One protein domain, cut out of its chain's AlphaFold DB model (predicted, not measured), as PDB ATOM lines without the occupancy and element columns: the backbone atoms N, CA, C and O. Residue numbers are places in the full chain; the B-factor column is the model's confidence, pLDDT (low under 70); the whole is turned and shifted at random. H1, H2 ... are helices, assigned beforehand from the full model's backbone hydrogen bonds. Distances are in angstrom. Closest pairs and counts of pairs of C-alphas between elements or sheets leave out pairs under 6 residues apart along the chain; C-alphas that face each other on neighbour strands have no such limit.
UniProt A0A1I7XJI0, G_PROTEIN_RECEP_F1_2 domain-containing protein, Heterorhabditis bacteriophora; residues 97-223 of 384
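This is residues 97 to 223 of the 384 residues of the protein "G_PROTEIN_RECEP_F1_2 domain-containing protein" of Heterorhabditis bacteriophora (UniProt A0A1I7XJI0). Picture a long helical hairpin, H3 and H4, with H1 slanting away from the early end of H3 as an arm whose residues 97 to 108 stick out, and with a loop that holds little H2 beside that same end of H3. H4 is the longest helix, and its residues 215 to 221 stick out beyond the hairpin's body. The printed part has 127 residues with four named helices in the order H1, H2, H3, H4 and no named strand, so the class is all helix. It is only just loose, close to extended, with a radius of gyration of the C-alphas of 20.6 A, and a rod spanning 71 by 33 by 21 A.

Find C-alpha 97 at (-34.648, 4.638, 36.771); from there H1, residues 97 to 119, runs 32.4 A. Next look at residues 131 to 134 for H2. H3, residues 137 to 169, begins at C-alpha 137 at (-28.609, -31.594, 31.668) and runs 47.6 A. H4, residues 175 to 221, runs 67.0 A to C-alpha 221 at (-24.112, -45.477, 26.023).

Start at the hub, H3, which touches the three other helices. H3 and H4 form a helical hairpin, opposite ways at a shallow tilt of 21 degrees; their closest C-alphas, those of Ile 144 and Val 203, are 6.9 A apart. H1 only just touches H3, with 3 pairs of C-alphas within 8 A, through residues 113 to 117 alone; the closest C-alphas, of Gly 117 and Ser 139, are 6.8 A apart. These two run opposite ways at a shallow tilt of 23 degrees. H2 also only just touches H3, with 3 such pairs, closest at the C-alphas of Pro 132 and Arg 140, 5.9 A. H4 is apart from H1 and H2. Every O i to N i+4 pair is within hydrogen-bond range in H1 and H3, and 41 of 43 are in H4; H2 is too short for one.

Look to the C-alphas of Asn 174 and Ser 223 for the two farthest apart, 72.2 A. The printed part has no cut; the link from H1 to H2 is long, with 11 residues. Mean pLDDT of the printed part is 74.1, and residues 125 to 134 are among those under 70.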
ATOM      1  N   VAL A  97     -34.037   5.507  37.791       73.06
ATOM      2  CA  VAL A  97     -34.648   4.638  36.771       73.06
ATOM      3  C   VAL A  97     -33.721   3.487  36.383       73.06
ATOM      4  O   VAL A  97     -34.151   2.339  36.369       73.06
ATOM      5  N   LEU A  98     -32.440   3.775  36.130       64.88
ATOM      6  CA  LEU A  98     -31.456   2.758  35.752       64.88
ATOM      7  C   LEU A  98     -31.255   1.742  36.879       64.88
ATOM      8  O   LEU A  98     -31.195   0.541  36.635       64.88
ATOM      9  N   TYR A  99     -31.225   2.216  38.124       57.66
ATOM     10  CA  TYR A  99     -31.121   1.345  39.289       57.66
ATOM     11  C   TYR A  99     -32.344   0.421  39.450       57.66
ATOM     12  O   TYR A  99     -32.182  -0.788  39.604       57.66
ATOM     13  N   VAL A 100     -33.566   0.968  39.387       67.81
ATOM     14  CA  VAL A 100     -34.805   0.170  39.490       67.81
ATOM     15  C   VAL A 100     -34.900  -0.843  38.347       67.81
ATOM     16  O   VAL A 100     -35.254  -1.994  38.585       67.81
ATOM     17  N   CYS A 101     -34.519  -0.444  37.131       73.50
ATOM     18  CA  CYS A 101     -34.477  -1.327  35.969       73.50
ATOM     19  C   CYS A 101     -33.504  -2.502  36.177       73.50
ATOM     20  O   CYS A 101     -33.885  -3.647  35.947       73.50
ATOM     21  N   LEU A 102     -32.295  -2.250  36.696       64.44
ATOM     22  CA  LEU A 102     -31.319  -3.303  36.998       64.44
ATOM     23  C   LEU A 102     -31.819  -4.280  38.072       64.44
ATOM     24  O   LEU A 102     -31.661  -5.488  37.915       64.44
ATOM     25  N   ILE A 103     -32.452  -3.786  39.141       66.38
ATOM     26  CA  ILE A 103     -33.013  -4.647  40.197       66.38
ATOM     27  C   ILE A 103     -34.166  -5.503  39.665       66.38
ATOM     28  O   ILE A 103     -34.197  -6.704  39.923       66.38
ATOM     29  N   LEU A 104     -35.091  -4.913  38.903       72.12
ATOM     30  CA  LEU A 104     -36.187  -5.659  38.283       72.12
ATOM     31  C   LEU A 104     -35.662  -6.730  37.325       72.12
ATOM     32  O   LEU A 104     -36.154  -7.852  37.351       72.12
ATOM     33  N   LEU A 105     -34.628  -6.421  36.540       71.50
ATOM     34  CA  LEU A 105     -33.995  -7.379  35.637       71.50
ATOM     35  C   LEU A 105     -33.389  -8.569  36.398       71.50
ATOM     36  O   LEU A 105     -33.585  -9.709  35.985       71.50
ATOM     37  N   VAL A 106     -32.720  -8.331  37.533       65.81
ATOM     38  CA  VAL A 106     -32.173  -9.406  38.385       65.81
ATOM     39  C   VAL A 106     -33.283 -10.261  38.999       65.81
ATOM     40  O   VAL A 106     -33.166 -11.485  39.011       65.81
ATOM     41  N   LEU A 107     -34.369  -9.650  39.480       64.75
ATOM     42  CA  LEU A 107     -35.505 -10.383  40.051       64.75
ATOM     43  C   LEU A 107     -36.236 -11.226  38.999       64.75
ATOM     44  O   LEU A 107     -36.555 -12.382  39.265       64.75
ATOM     45  N   ILE A 108     -36.454 -10.676  37.799       77.62
ATOM     46  CA  ILE A 108     -37.035 -11.411  36.669       77.62
ATOM     47  C   ILE A 108     -36.129 -12.584  36.298       77.62
ATOM     48  O   ILE A 108     -36.610 -13.706  36.169       77.62
ATOM     49  N   TYR A 109     -34.819 -12.357  36.186       75.38
ATOM     50  CA  TYR A 109     -33.856 -13.418  35.903       75.38
ATOM     51  C   TYR A 109     -33.892 -14.529  36.963       75.38
ATOM     52  O   TYR A 109     -34.012 -15.701  36.613       75.38
ATOM     53  N   ALA A 110     -33.858 -14.179  38.253       68.12
ATOM     54  CA  ALA A 110     -33.929 -15.149  39.344       68.12
ATOM     55  C   ALA A 110     -35.246 -15.944  39.326       68.12
ATOM     56  O   ALA A 110     -35.235 -17.166  39.489       68.12
ATOM     57  N   GLY A 111     -36.372 -15.269  39.072       72.94
ATOM     58  CA  GLY A 111     -37.681 -15.903  38.918       72.94
ATOM     59  C   GLY A 111     -37.728 -16.874  37.739       72.94
ATOM     60  O   GLY A 111     -38.184 -18.001  37.906       72.94
ATOM     61  N   LEU A 112     -37.191 -16.484  36.577       76.44
ATOM     62  CA  LEU A 112     -37.112 -17.341  35.391       76.44
ATOM     63  C   LEU A 112     -36.225 -18.568  35.624       76.44
ATOM     64  O   LEU A 112     -36.620 -19.675  35.274       76.44
ATOM     65  N   VAL A 113     -35.055 -18.402  36.250       70.12
ATOM     66  CA  VAL A 113     -34.164 -19.527  36.588       70.12
ATOM     67  C   VAL A 113     -34.845 -20.486  37.565       70.12
ATOM     68  O   VAL A 113     -34.778 -21.698  37.378       70.12
ATOM     69  N   THR A 114     -35.546 -19.957  38.571       71.94
ATOM     70  CA  THR A 114     -36.261 -20.773  39.563       71.94
ATOM     71  C   THR A 114     -37.437 -21.518  38.935       71.94
ATOM     72  O   THR A 114     -37.600 -22.710  39.175       71.94
ATOM     73  N   LEU A 115     -38.231 -20.842  38.100       76.06
ATOM     74  CA  LEU A 115     -39.372 -21.444  37.415       76.06
ATOM     75  C   LEU A 115     -38.924 -22.530  36.433       76.06
ATOM     76  O   LEU A 115     -39.494 -23.614  36.441       76.06
ATOM     77  N   ASN A 116     -37.875 -22.274  35.645       72.38
ATOM     78  CA  ASN A 116     -37.288 -23.289  34.765       72.38
ATOM     79  C   ASN A 116     -36.767 -24.481  35.571       72.38
ATOM     80  O   ASN A 116     -37.030 -25.621  35.214       72.38
ATOM     81  N   GLY A 117     -36.095 -24.219  36.693       68.38
ATOM     82  CA  GLY A 117     -35.627 -25.266  37.592       68.38
ATOM     83  C   GLY A 117     -36.752 -26.119  38.187       68.38
ATOM     84  O   GLY A 117     -36.567 -27.317  38.355       68.38
ATOM     85  N   TYR A 118     -37.907 -25.514  38.480       73.56
ATOM     86  CA  TYR A 118     -39.095 -26.209  38.983       73.56
ATOM     87  C   TYR A 118     -39.803 -27.021  37.892       73.56
ATOM     88  O   TYR A 118     -40.204 -28.155  38.125       73.56
ATOM     89  N   VAL A 119     -39.955 -26.459  36.690       80.12
ATOM     90  CA  VAL A 119     -40.589 -27.156  35.559       80.12
ATOM     91  C   VAL A 119     -39.744 -28.348  35.096       80.12
ATOM     92  O   VAL A 119     -40.296 -29.341  34.635       80.12
ATOM     93  N   ASP A 120     -38.422 -28.261  35.243       73.31
ATOM     94  CA  ASP A 120     -37.465 -29.253  34.746       73.31
ATOM     95  C   ASP A 120     -36.908 -30.182  35.846       73.31
ATOM     96  O   ASP A 120     -35.940 -30.916  35.624       73.31
ATOM     97  N   SER A 121     -37.483 -30.153  37.055       70.88
ATOM     98  CA  SER A 121     -37.109 -31.082  38.124       70.88
ATOM     99  C   SER A 121     -37.748 -32.451  37.886       70.88
ATOM    100  O   SER A 121     -38.969 -32.560  37.810       70.88
ATOM    101  N   SER A 122     -36.929 -33.501  37.794       72.94
ATOM    102  CA  SER A 122     -37.409 -34.887  37.704       72.94
ATOM    103  C   SER A 122     -37.472 -35.540  39.088       72.94
ATOM    104  O   SER A 122     -36.566 -35.332  39.893       72.94
ATOM    105  N   ASP A 123     -38.455 -36.410  39.328       77.38
ATOM    106  CA  ASP A 123     -38.588 -37.192  40.574       77.38
ATOM    107  C   ASP A 123     -37.548 -38.328  40.715       77.38
ATOM    108  O   ASP A 123     -37.709 -39.256  41.511       77.38
ATOM    109  N   THR A 124     -36.474 -38.309  39.923       74.12
ATOM    110  CA  THR A 124     -35.447 -39.352  39.978       74.12
ATOM    111  C   THR A 124     -34.603 -39.215  41.245       74.12
ATOM    112  O   THR A 124     -34.252 -38.119  41.679       74.12
ATOM    113  N   ILE A 125     -34.278 -40.343  41.885       69.31
ATOM    114  CA  ILE A 125     -33.460 -40.353  43.103       69.31
ATOM    115  C   ILE A 125     -32.014 -40.046  42.714       69.31
ATOM    116  O   ILE A 125     -31.341 -40.858  42.081       69.31
ATOM    117  N   ILE A 126     -31.527 -38.876  43.117       62.91
ATOM    118  CA  ILE A 126     -30.177 -38.415  42.792       62.91
ATOM    119  C   ILE A 126     -29.236 -38.816  43.935       62.91
ATOM    120  O   ILE A 126     -29.487 -38.450  45.085       62.91
ATOM    121  N   PRO A 127     -28.139 -39.545  43.660       47.97
ATOM    122  CA  PRO A 127     -27.271 -40.100  44.702       47.97
ATOM    123  C   PRO A 127     -26.441 -39.040  45.446       47.97
ATOM    124  O   PRO A 127     -25.902 -39.322  46.516       47.97
ATOM    125  N   ILE A 128     -26.326 -37.823  44.899       60.53
ATOM    126  CA  ILE A 128     -25.558 -36.717  45.480       60.53
ATOM    127  C   ILE A 128     -26.414 -35.445  45.444       60.53
ATOM    128  O   ILE A 128     -26.817 -34.983  44.377       60.53
ATOM    129  N   CYS A 129     -26.671 -34.866  46.618       54.97
ATOM    130  CA  CYS A 129     -27.431 -33.626  46.769       54.97
ATOM    131  C   CYS A 129     -26.537 -32.401  46.527       54.97
ATOM    132  O   CYS A 129     -26.088 -31.755  47.473       54.97
ATOM    133  N   LEU A 130     -26.274 -32.077  45.262       60.53
ATOM    134  CA  LEU A 130     -25.794 -30.755  44.866       60.53
ATOM    135  C   LEU A 130     -26.953 -30.039  44.147       60.53
ATOM    136  O   LEU A 130     -27.562 -30.634  43.261       60.53
ATOM    137  N   PRO A 131     -27.287 -28.776  44.473       65.75
ATOM    138  CA  PRO A 131     -28.369 -28.063  43.788       65.75
ATOM    139  C   PRO A 131     -28.275 -28.103  42.246       65.75
ATOM    140  O   PRO A 131     -29.300 -28.323  41.608       65.75
ATOM    141  N   PRO A 132     -27.077 -28.012  41.622       67.31
ATOM    142  CA  PRO A 132     -26.944 -28.139  40.171       67.31
ATOM    143  C   PRO A 132     -27.216 -29.551  39.642       67.31
ATOM    144  O   PRO A 132     -27.710 -29.699  38.527       67.31
ATOM    145  N   THR A 133     -26.915 -30.599  40.419       66.94
ATOM    146  CA  THR A 133     -27.124 -31.986  39.975       66.94
ATOM    147  C   THR A 133     -28.596 -32.375  39.972       66.94
ATOM    148  O   THR A 133     -28.944 -33.344  39.306       66.94
ATOM    149  N   ALA A 134     -29.449 -31.599  40.651       68.69
ATOM    150  CA  ALA A 134     -30.900 -31.747  40.609       68.69
ATOM    151  C   ALA A 134     -31.534 -31.325  39.281       68.69
ATOM    152  O   ALA A 134     -32.624 -31.785  38.952       68.69
ATOM    153  N   TYR A 135     -30.850 -30.484  38.504       71.69
ATOM    154  CA  TYR A 135     -31.351 -30.050  37.207       71.69
ATOM    155  C   TYR A 135     -31.063 -31.080  36.115       71.69
ATOM    156  O   TYR A 135     -29.991 -31.701  36.084       71.69
ATOM    157  N   ASN A 136     -32.005 -31.194  35.178       77.44
ATOM    158  CA  ASN A 136     -31.824 -31.853  33.887       77.44
ATOM    159  C   ASN A 136     -30.574 -31.276  33.174       77.44
ATOM    160  O   ASN A 136     -30.312 -30.073  33.317       77.44
ATOM    161  N   PRO A 137     -29.786 -32.061  32.412       78.69
ATOM    162  CA  PRO A 137     -28.609 -31.594  31.668       78.69
ATOM    163  C   PRO A 137     -28.768 -30.249  30.941       78.69
ATOM    164  O   PRO A 137     -27.863 -29.418  31.002       78.69
ATOM    165  N   SER A 138     -29.909 -29.987  30.296       80.38
ATOM    166  CA  SER A 138     -30.153 -28.708  29.606       80.38
ATOM    167  C   SER A 138     -30.248 -27.520  30.572       80.38
ATOM    168  O   SER A 138     -29.524 -26.534  30.411       80.38
ATOM    169  N   SER A 139     -31.081 -27.616  31.614       75.88
ATOM    170  CA  SER A 139     -31.208 -26.565  32.636       75.88
ATOM    171  C   SER A 139     -29.933 -26.371  33.444       75.88
ATOM    172  O   SER A 139     -29.579 -25.245  33.799       75.88
ATOM    173  N   ARG A 140     -29.188 -27.451  33.675       78.75
ATOM    174  CA  ARG A 140     -27.892 -27.411  34.346       78.75
ATOM    175  C   ARG A 140     -26.871 -26.585  33.564       78.75
ATOM    176  O   ARG A 140     -26.261 -25.685  34.141       78.75
ATOM    177  N   LYS A 141     -26.765 -26.790  32.243       81.06
ATOM    178  CA  LYS A 141     -25.911 -25.972  31.361       81.06
ATOM    179  C   LYS A 141     -26.290 -24.491  31.409       81.06
ATOM    180  O   LYS A 141     -25.410 -23.640  31.531       81.06
ATOM    181  N   ILE A 142     -27.588 -24.177  31.368       81.62
ATOM    182  CA  ILE A 142     -28.085 -22.794  31.468       81.62
ATOM    183  C   ILE A 142     -27.714 -22.181  32.826       81.62
ATOM    184  O   ILE A 142     -27.254 -21.039  32.882       81.62
ATOM    185  N   TRP A 143     -27.863 -22.936  33.916       80.75
ATOM    186  CA  TRP A 143     -27.514 -22.487  35.264       80.75
ATOM    187  C   TRP A 143     -26.009 -22.225  35.421       80.75
ATOM    188  O   TRP A 143     -25.619 -21.187  35.964       80.75
ATOM    189  N   ILE A 144     -25.155 -23.115  34.900       80.00
ATOM    190  CA  ILE A 144     -23.693 -22.944  34.909       80.00
ATOM    191  C   ILE A 144     -23.292 -21.726  34.075       80.00
ATOM    192  O   ILE A 144     -22.522 -20.889  34.549       80.00
ATOM    193  N   ALA A 145     -23.843 -21.575  32.867       81.94
ATOM    194  CA  ALA A 145     -23.571 -20.427  32.003       81.94
ATOM    195  C   ALA A 145     -24.028 -19.101  32.639       81.94
ATOM    196  O   ALA A 145     -23.311 -18.097  32.586       81.94
ATOM    197  N   GLY A 146     -25.193 -19.102  33.289       79.31
ATOM    198  CA  GLY A 146     -25.720 -17.965  34.040       79.31
ATOM    199  C   GLY A 146     -24.826 -17.579  35.214       79.31
ATOM    200  O   GLY A 146     -24.439 -16.420  35.358       79.31
ATOM    201  N   SER A 147     -24.413 -18.577  35.991       79.00
ATOM    202  CA  SER A 147     -23.455 -18.418  37.079       79.00
ATOM    203  C   SER A 147     -22.135 -17.814  36.569       79.00
ATOM    204  O   SER A 147     -21.693 -16.764  37.046       79.00
ATOM    205  N   LEU A 148     -21.539 -18.392  35.528       79.19
ATOM    206  CA  LEU A 148     -20.310 -17.871  34.929       79.19
ATOM    207  C   LEU A 148     -20.462 -16.410  34.465       79.19
ATOM    208  O   LEU A 148     -19.581 -15.585  34.710       79.19
ATOM    209  N   SER A 149     -21.600 -16.075  33.859       79.56
ATOM    210  CA  SER A 149     -21.904 -14.715  33.399       79.56
ATOM    211  C   SER A 149     -21.975 -13.715  34.558       79.56
ATOM    212  O   SER A 149     -21.388 -12.634  34.477       79.56
ATOM    213  N   ILE A 150     -22.633 -14.082  35.666       78.62
ATOM    214  CA  ILE A 150     -22.704 -13.252  36.881       78.62
ATOM    215  C   ILE A 150     -21.304 -13.036  37.462       78.62
ATOM    216  O   ILE A 150     -20.957 -11.904  37.798       78.62
ATOM    217  N   ALA A 151     -20.475 -14.082  37.530       77.31
ATOM    218  CA  ALA A 151     -19.088 -13.960  37.977       77.31
ATOM    219  C   ALA A 151     -18.305 -12.935  37.153       77.31
ATOM    220  O   ALA A 151     -17.687 -12.031  37.718       77.31
ATOM    221  N   ILE A 152     -18.345 -13.055  35.824       78.81
ATOM    222  CA  ILE A 152     -17.642 -12.139  34.918       78.81
ATOM    223  C   ILE A 152     -18.128 -10.702  35.135       78.81
ATOM    224  O   ILE A 152     -17.317  -9.781  35.247       78.81
ATOM    225  N   LEU A 153     -19.442 -10.504  35.268       76.81
ATOM    226  CA  LEU A 153     -20.023  -9.188  35.512       76.81
ATOM    227  C   LEU A 153     -19.565  -8.592  36.851       76.81
ATOM    228  O   LEU A 153     -19.195  -7.417  36.903       76.81
ATOM    229  N   VAL A 154     -19.516  -9.394  37.917       77.94
ATOM    230  CA  VAL A 154     -18.995  -8.974  39.227       77.94
ATOM    231  C   VAL A 154     -17.532  -8.541  39.116       77.94
ATOM    232  O   VAL A 154     -17.199  -7.472  39.628       77.94
ATOM    233  N   ILE A 155     -16.674  -9.285  38.401       79.25
ATOM    234  CA  ILE A 155     -15.273  -8.879  38.166       79.25
ATOM    235  C   ILE A 155     -15.210  -7.532  37.456       79.25
ATOM    236  O   ILE A 155     -14.439  -6.667  37.863       79.25
ATOM    237  N   ILE A 156     -15.998  -7.342  36.396       81.06
ATOM    238  CA  ILE A 156     -15.970  -6.108  35.601       81.06
ATOM    239  C   ILE A 156     -16.403  -4.917  36.458       81.06
ATOM    240  O   ILE A 156     -15.719  -3.894  36.477       81.06
ATOM    241  N   VAL A 157     -17.504  -5.051  37.202       78.50
ATOM    242  CA  VAL A 157     -18.042  -3.978  38.050       78.50
ATOM    243  C   VAL A 157     -17.069  -3.635  39.178       78.50
ATOM    244  O   VAL A 157     -16.748  -2.460  39.372       78.50
ATOM    245  N   TYR A 158     -16.550  -4.639  39.890       76.81
ATOM    246  CA  TYR A 158     -15.580  -4.411  40.962       76.81
ATOM    247  C   TYR A 158     -14.244  -3.894  40.432       76.81
ATOM    248  O   TYR A 158     -13.678  -2.970  41.012       76.81
ATOM    249  N   GLY A 159     -13.760  -4.424  39.310       81.06
ATOM    250  CA  GLY A 159     -12.551  -3.956  38.640       81.06
ATOM    251  C   GLY A 159     -12.672  -2.494  38.215       81.06
ATOM    252  O   GLY A 159     -11.785  -1.691  38.500       81.06
ATOM    253  N   ALA A 160     -13.804  -2.104  37.624       78.94
ATOM    254  CA  ALA A 160     -14.080  -0.717  37.258       78.94
ATOM    255  C   ALA A 160     -14.163   0.203  38.487       78.94
ATOM    256  O   ALA A 160     -13.580   1.292  38.481       78.94
ATOM    257  N   ALA A 161     -14.838  -0.234  39.558       76.38
ATOM    258  CA  ALA A 161     -14.910   0.504  40.817       76.38
ATOM    259  C   ALA A 161     -13.519   0.691  41.442       76.38
ATOM    260  O   ALA A 161     -13.171   1.799  41.851       76.38
ATOM    261  N   HIS A 162     -12.696  -0.359  41.436       79.12
ATOM    262  CA  HIS A 162     -11.326  -0.328  41.934       79.12
ATOM    263  C   HIS A 162     -10.442   0.618  41.107       79.12
ATOM    264  O   HIS A 162      -9.768   1.479  41.671       79.12
ATOM    265  N   ILE A 163     -10.501   0.547  39.769       82.88
ATOM    266  CA  ILE A 163      -9.773   1.464  38.873       82.88
ATOM    267  C   ILE A 163     -10.197   2.916  39.125       82.88
ATOM    268  O   ILE A 163      -9.348   3.808  39.201       82.88
ATOM    269  N   LYS A 164     -11.501   3.174  39.275       81.56
ATOM    270  CA  LYS A 164     -12.022   4.523  39.526       81.56
ATOM    271  C   LYS A 164     -11.599   5.046  40.896       81.56
ATOM    272  O   LYS A 164     -11.173   6.193  40.993       81.56
ATOM    273  N   CYS A 165     -11.648   4.208  41.928       72.69
ATOM    274  CA  CYS A 165     -11.179   4.567  43.261       72.69
ATOM    275  C   CYS A 165      -9.672   4.864  43.263       72.69
ATOM    276  O   CYS A 165      -9.241   5.884  43.793       72.69
ATOM    277  N   HIS A 166      -8.882   4.054  42.554       80.81
ATOM    278  CA  HIS A 166      -7.450   4.289  42.386       80.81
ATOM    279  C   HIS A 166      -7.148   5.602  41.643       80.81
ATOM    280  O   HIS A 166      -6.172   6.282  41.958       80.81
ATOM    281  N   ARG A 167      -7.982   6.001  40.671       84.19
ATOM    282  CA  ARG A 167      -7.864   7.315  40.014       84.19
ATOM    283  C   ARG A 167      -8.185   8.466  40.969       84.19
ATOM    284  O   ARG A 167      -7.429   9.429  40.996       84.19
ATOM    285  N   LEU A 168      -9.251   8.350  41.764       78.69
ATOM    286  CA  LEU A 168      -9.628   9.368  42.755       78.69
ATOM    287  C   LEU A 168      -8.561   9.537  43.842       78.69
ATOM    288  O   LEU A 168      -8.271  10.661  44.237       78.69
ATOM    289  N   ASN A 169      -7.912   8.443  44.244       78.19
ATOM    290  CA  ASN A 169      -6.811   8.467  45.203       78.19
ATOM    291  C   ASN A 169      -5.625   9.337  44.740       78.19
ATOM    292  O   ASN A 169      -4.912   9.896  45.562       78.19
ATOM    293  N   LYS A 170      -5.421   9.499  43.424       83.31
ATOM    294  CA  LYS A 170      -4.379  10.391  42.887       83.31
ATOM    295  C   LYS A 170      -4.754  11.879  42.934       83.31
ATOM    296  O   LYS A 170      -3.877  12.707  42.727       83.31
ATOM    297  N   GLN A 171      -6.029  12.221  43.140       83.88
ATOM    298  CA  GLN A 171      -6.537  13.599  43.050       83.88
ATOM    299  C   GLN A 171      -6.834  14.260  44.402       83.88
ATOM    300  O   GLN A 171      -6.884  15.486  44.467       83.88
ATOM    301  N   SER A 172      -7.052  13.503  45.477       74.38
ATOM    302  CA  SER A 172      -7.384  14.074  46.788       74.38
ATOM    303  C   SER A 172      -6.131  14.364  47.623       74.38
ATOM    304  O   SER A 172      -5.374  13.452  47.924       74.38
ATOM    305  N   LEU A 173      -5.960  15.622  48.046       74.50
ATOM    306  CA  LEU A 173      -4.849  16.119  48.884       74.50
ATOM    307  C   LEU A 173      -5.007  15.841  50.393       74.50
ATOM    308  O   LEU A 173      -4.146  16.221  51.179       74.50
ATOM    309  N   ASN A 174      -6.109  15.223  50.824       79.12
ATOM    310  CA  ASN A 174      -6.394  15.032  52.245       79.12
ATOM    311  C   ASN A 174      -5.911  13.646  52.712       79.12
ATOM    312  O   ASN A 174      -6.666  12.675  52.677       79.12
ATOM    313  N   GLU A 175      -4.639  13.546  53.109       83.06
ATOM    314  CA  GLU A 175      -3.948  12.277  53.413       83.06
ATOM    315  C   GLU A 175      -4.659  11.417  54.473       83.06
ATOM    316  O   GLU A 175      -4.712  10.191  54.359       83.06
ATOM    317  N   GLN A 176      -5.278  12.043  55.477       83.56
ATOM    318  CA  GLN A 176      -5.769  11.332  56.661       83.56
ATOM    319  C   GLN A 176      -7.067  10.533  56.430       83.56
ATOM    320  O   GLN A 176      -7.289   9.494  57.057       83.56
ATOM    321  N   SER A 177      -7.950  10.990  55.535       76.75
ATOM    322  CA  SER A 177      -9.177  10.254  55.185       76.75
ATOM    323  C   SER A 177      -8.907   9.140  54.172       76.75
ATOM    324  O   SER A 177      -9.579   8.105  54.188       76.75
ATOM    325  N   ILE A 178      -7.882   9.321  53.339       79.56
ATOM    326  CA  ILE A 178      -7.456   8.367  52.315       79.56
ATOM    327  C   ILE A 178      -6.951   7.072  52.944       79.56
ATOM    328  O   ILE A 178      -7.297   5.989  52.473       79.56
ATOM    329  N   GLU A 179      -6.178   7.154  54.025       83.31
ATOM    330  CA  GLU A 179      -5.565   5.973  54.635       83.31
ATOM    331  C   GLU A 179      -6.607   5.010  55.231       83.31
ATOM    332  O   GLU A 179      -6.551   3.799  54.999       83.31
ATOM    333  N   LYS A 180      -7.646   5.551  55.885       77.00
ATOM    334  CA  LYS A 180      -8.777   4.758  56.403       77.00
ATOM    335  C   LYS A 180      -9.577   4.096  55.279       77.00
ATOM    336  O   LYS A 180      -9.913   2.915  55.369       77.00
ATOM    337  N   ILE A 181      -9.855   4.837  54.203       75.88
ATOM    338  CA  ILE A 181     -10.580   4.323  53.031       75.88
ATOM    339  C   ILE A 181      -9.763   3.231  52.328       75.88
ATOM    340  O   ILE A 181     -10.313   2.197  51.948       75.88
ATOM    341  N   LYS A 182      -8.444   3.412  52.213       77.25
ATOM    342  CA  LYS A 182      -7.524   2.440  51.614       77.25
ATOM    343  C   LYS A 182      -7.490   1.129  52.396       77.25
ATOM    344  O   LYS A 182      -7.534   0.067  51.782       77.25
ATOM    345  N   HIS A 183      -7.470   1.186  53.729       77.44
ATOM    346  CA  HIS A 183      -7.507  -0.019  54.561       77.44
ATOM    347  C   HIS A 183      -8.826  -0.792  54.393       77.44
ATOM    348  O   HIS A 183      -8.817  -2.012  54.211       77.44
ATOM    349  N   LEU A 184      -9.963  -0.084  54.384       70.94
ATOM    350  CA  LEU A 184     -11.281  -0.688  54.165       70.94
ATOM    351  C   LEU A 184     -11.401  -1.322  52.772       70.94
ATOM    352  O   LEU A 184     -11.873  -2.450  52.649       70.94
ATOM    353  N   LEU A 185     -10.924  -0.635  51.730       71.12
ATOM    354  CA  LEU A 185     -10.934  -1.149  50.359       71.12
ATOM    355  C   LEU A 185     -10.010  -2.346  50.172       71.12
ATOM    356  O   LEU A 185     -10.401  -3.286  49.490       71.12
ATOM    357  N   ASN A 186      -8.824  -2.352  50.785       76.19
ATOM    358  CA  ASN A 186      -7.921  -3.501  50.712       76.19
ATOM    359  C   ASN A 186      -8.539  -4.738  51.369       76.19
ATOM    360  O   ASN A 186      -8.510  -5.818  50.781       76.19
ATOM    361  N   SER A 187      -9.139  -4.580  52.551       73.06
ATOM    362  CA  SER A 187      -9.814  -5.691  53.227       73.06
ATOM    363  C   SER A 187     -11.003  -6.201  52.412       73.06
ATOM    364  O   SER A 187     -11.157  -7.407  52.235       73.06
ATOM    365  N   LEU A 188     -11.828  -5.297  51.875       71.12
ATOM    366  CA  LEU A 188     -12.984  -5.664  51.059       71.12
ATOM    367  C   LEU A 188     -12.559  -6.326  49.741       71.12
ATOM    368  O   LEU A 188     -13.139  -7.332  49.343       71.12
ATOM    369  N   SER A 189     -11.519  -5.804  49.088       74.81
ATOM    370  CA  SER A 189     -10.975  -6.363  47.850       74.81
ATOM    371  C   SER A 189     -10.396  -7.757  48.065       74.81
ATOM    372  O   SER A 189     -10.536  -8.607  47.189       74.81
ATOM    373  N   LEU A 190      -9.760  -8.011  49.212       77.31
ATOM    374  CA  LEU A 190      -9.225  -9.328  49.546       77.31
ATOM    375  C   LEU A 190     -10.351 -10.339  49.785       77.31
ATOM    376  O   LEU A 190     -10.318 -11.424  49.211       77.31
ATOM    377  N   ILE A 191     -11.373  -9.971  50.564       72.25
ATOM    378  CA  ILE A 191     -12.535 -10.838  50.825       72.25
ATOM    379  C   ILE A 191     -13.273 -11.151  49.519       72.25
ATOM    380  O   ILE A 191     -13.554 -12.315  49.233       72.25
ATOM    381  N   MET A 192     -13.526 -10.132  48.694       72.94
ATOM    382  CA  MET A 192     -14.157 -10.313  47.387       72.94
ATOM    383  C   MET A 192     -13.288 -11.145  46.447       72.94
ATOM    384  O   MET A 192     -13.823 -11.975  45.721       72.94
ATOM    385  N   GLY A 193     -11.965 -10.969  46.489       74.06
ATOM    386  CA  GLY A 193     -11.014 -11.783  45.742       74.06
ATOM    387  C   GLY A 193     -11.115 -13.257  46.117       74.06
ATOM    388  O   GLY A 193     -11.300 -14.082  45.232       74.06
ATOM    389  N   ILE A 194     -11.082 -13.585  47.413       70.94
ATOM    390  CA  ILE A 194     -11.191 -14.969  47.905       70.94
ATOM    391  C   ILE A 194     -12.548 -15.580  47.548       70.94
ATOM    392  O   ILE A 194     -12.604 -16.709  47.052       70.94
ATOM    393  N   TYR A 195     -13.638 -14.844  47.782       73.38
ATOM    394  CA  TYR A 195     -14.989 -15.293  47.448       73.38
ATOM    395  C   TYR A 195     -15.103 -15.583  45.952       73.38
ATOM    396  O   TYR A 195     -15.512 -16.671  45.550       73.38
ATOM    397  N   PHE A 196     -14.640 -14.641  45.129       76.38
ATOM    398  CA  PHE A 196     -14.643 -14.772  43.685       76.38
ATOM    399  C   PHE A 196     -13.792 -15.954  43.215       76.38
ATOM    400  O   PHE A 196     -14.271 -16.767  42.433       76.38
ATOM    401  N   THR A 197     -12.556 -16.099  43.705       70.06
ATOM    402  CA  THR A 197     -11.677 -17.197  43.284       70.06
ATOM    403  C   THR A 197     -12.245 -18.546  43.673       70.06
ATOM    404  O   THR A 197     -12.234 -19.456  42.853       70.06
ATOM    405  N   THR A 198     -12.778 -18.675  44.890       71.00
ATOM    406  CA  THR A 198     -13.342 -19.940  45.381       71.00
ATOM    407  C   THR A 198     -14.562 -20.328  44.555       71.00
ATOM    408  O   THR A 198     -14.696 -21.474  44.123       71.00
ATOM    409  N   TRP A 199     -15.424 -19.356  44.265       78.25
ATOM    410  CA  TRP A 199     -16.630 -19.582  43.485       78.25
ATOM    411  C   TRP A 199     -16.324 -19.876  42.013       78.25
ATOM    412  O   TRP A 199     -16.841 -20.840  41.454       78.25
ATOM    413  N   PHE A 200     -15.413 -19.116  41.404       74.19
ATOM    414  CA  PHE A 200     -14.957 -19.337  40.033       74.19
ATOM    415  C   PHE A 200     -14.289 -20.706  39.868       74.19
ATOM    416  O   PHE A 200     -14.624 -21.436  38.940       74.19
ATOM    417  N   LEU A 201     -13.407 -21.098  40.796       70.94
ATOM    418  CA  LEU A 201     -12.818 -22.443  40.835       70.94
ATOM    419  C   LEU A 201     -13.894 -23.527  40.903       70.94
ATOM    420  O   LEU A 201     -13.779 -24.531  40.206       70.94
ATOM    421  N   THR A 202     -14.942 -23.314  41.698       73.25
ATOM    422  CA  THR A 202     -16.054 -24.265  41.820       73.25
ATOM    423  C   THR A 202     -16.831 -24.391  40.508       73.25
ATOM    424  O   THR A 202     -17.081 -25.505  40.059       73.25
ATOM    425  N   VAL A 203     -17.155 -23.276  39.845       76.25
ATOM    426  CA  VAL A 203     -17.857 -23.284  38.547       76.25
ATOM    427  C   VAL A 203     -17.007 -23.936  37.455       76.25
ATOM    428  O   VAL A 203     -17.516 -24.756  36.697       76.25
ATOM    429  N   VAL A 204     -15.708 -23.629  37.397       74.00
ATOM    430  CA  VAL A 204     -14.783 -24.255  36.439       74.00
ATOM    431  C   VAL A 204     -14.649 -25.751  36.708       74.00
ATOM    432  O   VAL A 204     -14.677 -26.535  35.766       74.00
ATOM    433  N   ALA A 205     -14.538 -26.165  37.972       73.88
ATOM    434  CA  ALA A 205     -14.482 -27.579  38.328       73.88
ATOM    435  C   ALA A 205     -15.758 -28.314  37.896       73.88
ATOM    436  O   ALA A 205     -15.648 -29.364  37.268       73.88
ATOM    437  N   LEU A 206     -16.939 -27.739  38.156       74.69
ATOM    438  CA  LEU A 206     -18.223 -28.299  37.724       74.69
ATOM    439  C   LEU A 206     -18.308 -28.423  36.198       74.69
ATOM    440  O   LEU A 206     -18.664 -29.483  35.688       74.69
ATOM    441  N   PHE A 207     -17.904 -27.378  35.473       77.25
ATOM    442  CA  PHE A 207     -17.874 -27.387  34.011       77.25
ATOM    443  C   PHE A 207     -16.948 -28.480  33.463       77.25
ATOM    444  O   PHE A 207     -17.344 -29.259  32.601       77.25
ATOM    445  N   VAL A 208     -15.731 -28.596  34.007       76.56
ATOM    446  CA  VAL A 208     -14.780 -29.644  33.608       76.56
ATOM    447  C   VAL A 208     -15.344 -31.031  33.903       76.56
ATOM    448  O   VAL A 208     -15.233 -31.919  33.063       76.56
ATOM    449  N   THR A 209     -15.963 -31.237  35.069       73.81
ATOM    450  CA  THR A 209     -16.569 -32.534  35.391       73.81
ATOM    451  C   THR A 209     -17.725 -32.886  34.462       73.81
ATOM    452  O   THR A 209     -17.863 -34.056  34.123       73.81
ATOM    453  N   GLU A 210     -18.513 -31.908  34.011       75.88
ATOM    454  CA  GLU A 210     -19.610 -32.147  33.070       75.88
ATOM    455  C   GLU A 210     -19.139 -32.452  31.660       75.88
ATOM    456  O   GLU A 210     -19.632 -33.401  31.066       75.88
ATOM    457  N   GLU A 211     -18.173 -31.702  31.134       78.38
ATOM    458  CA  GLU A 211     -17.609 -31.978  29.810       78.38
ATOM    459  C   GLU A 211     -16.962 -33.367  29.766       78.38
ATOM    460  O   GLU A 211     -17.147 -34.128  28.814       78.38
ATOM    461  N   VAL A 212     -16.254 -33.741  30.839       74.12
ATOM    462  CA  VAL A 212     -15.669 -35.079  30.970       74.12
ATOM    463  C   VAL A 212     -16.759 -36.141  31.086       74.12
ATOM    464  O   VAL A 212     -16.665 -37.153  30.399       74.12
ATOM    465  N   ALA A 213     -17.782 -35.928  31.919       73.56
ATOM    466  CA  ALA A 213     -18.869 -36.885  32.105       73.56
ATOM    467  C   ALA A 213     -19.704 -37.068  30.831       73.56
ATOM    468  O   ALA A 213     -19.967 -38.204  30.454       73.56
ATOM    469  N   GLY A 214     -20.050 -35.982  30.136       75.31
ATOM    470  CA  GLY A 214     -20.795 -36.016  28.878       75.31
ATOM    471  C   GLY A 214     -20.012 -36.703  27.763       75.31
ATOM    472  O   GLY A 214     -20.551 -37.577  27.091       75.31
ATOM    473  N   SER A 215     -18.713 -36.402  27.638       73.50
ATOM    474  CA  SER A 215     -17.823 -37.108  26.700       73.50
ATOM    475  C   SER A 215     -17.731 -38.606  27.003       73.50
ATOM    476  O   SER A 215     -17.549 -39.413  26.094       73.50
ATOM    477  N   LEU A 216     -17.823 -38.983  28.283       69.06
ATOM    478  CA  LEU A 216     -17.846 -40.376  28.718       69.06
ATOM    479  C   LEU A 216     -19.176 -41.040  28.346       69.06
ATOM    480  O   LEU A 216     -19.191 -42.126  27.777       69.06
ATOM    481  N   GLU A 217     -20.286 -40.378  28.660       74.88
ATOM    482  CA  GLU A 217     -21.638 -40.889  28.465       74.88
ATOM    483  C   GLU A 217     -21.936 -41.140  26.982       74.88
ATOM    484  O   GLU A 217     -22.345 -42.245  26.630       74.88
ATOM    485  N   GLU A 218     -21.622 -40.180  26.105       79.06
ATOM    486  CA  GLU A 218     -21.808 -40.308  24.653       79.06
ATOM    487  C   GLU A 218     -21.021 -41.499  24.083       79.06
ATOM    488  O   GLU A 218     -21.527 -42.263  23.264       79.06
ATOM    489  N   GLN A 219     -19.804 -41.732  24.578       70.06
ATOM    490  CA  GLN A 219     -18.968 -42.830  24.093       70.06
ATOM    491  C   GLN A 219     -19.369 -44.205  24.648       70.06
ATOM    492  O   GLN A 219     -19.149 -45.222  23.976       70.06
ATOM    493  N   PHE A 220     -19.958 -44.264  25.849       65.56
ATOM    494  CA  PHE A 220     -20.293 -45.523  26.523       65.56
ATOM    495  C   PHE A 220     -21.740 -45.982  26.358       65.56
ATOM    496  O   PHE A 220     -21.966 -47.192  26.321       65.56
ATOM    497  N   LEU A 221     -22.713 -45.077  26.219       68.44
ATOM    498  CA  LEU A 221     -24.112 -45.477  26.023       68.44
ATOM    499  C   LEU A 221     -24.371 -46.031  24.621       68.44
ATOM    500  O   LEU A 221     -25.159 -46.962  24.474       68.44
ATOM    501  N   GLU A 222     -23.681 -45.516  23.605       63.12
ATOM    502  CA  GLU A 222     -23.899 -45.948  22.222       63.12
ATOM    503  C   GLU A 222     -23.248 -47.308  21.911       63.12
ATOM    504  O   GLU A 222     -23.637 -47.992  20.967       63.12
ATOM    505  N   SER A 223     -22.261 -47.738  22.708       54.62
ATOM    506  CA  SER A 223     -21.438 -48.904  22.368       54.62
ATOM    507  C   SER A 223     -21.889 -50.238  22.963       54.62
ATOM    508  O   SER A 223     -21.388 -51.266  22.519       54.62
TER     509      SER A 223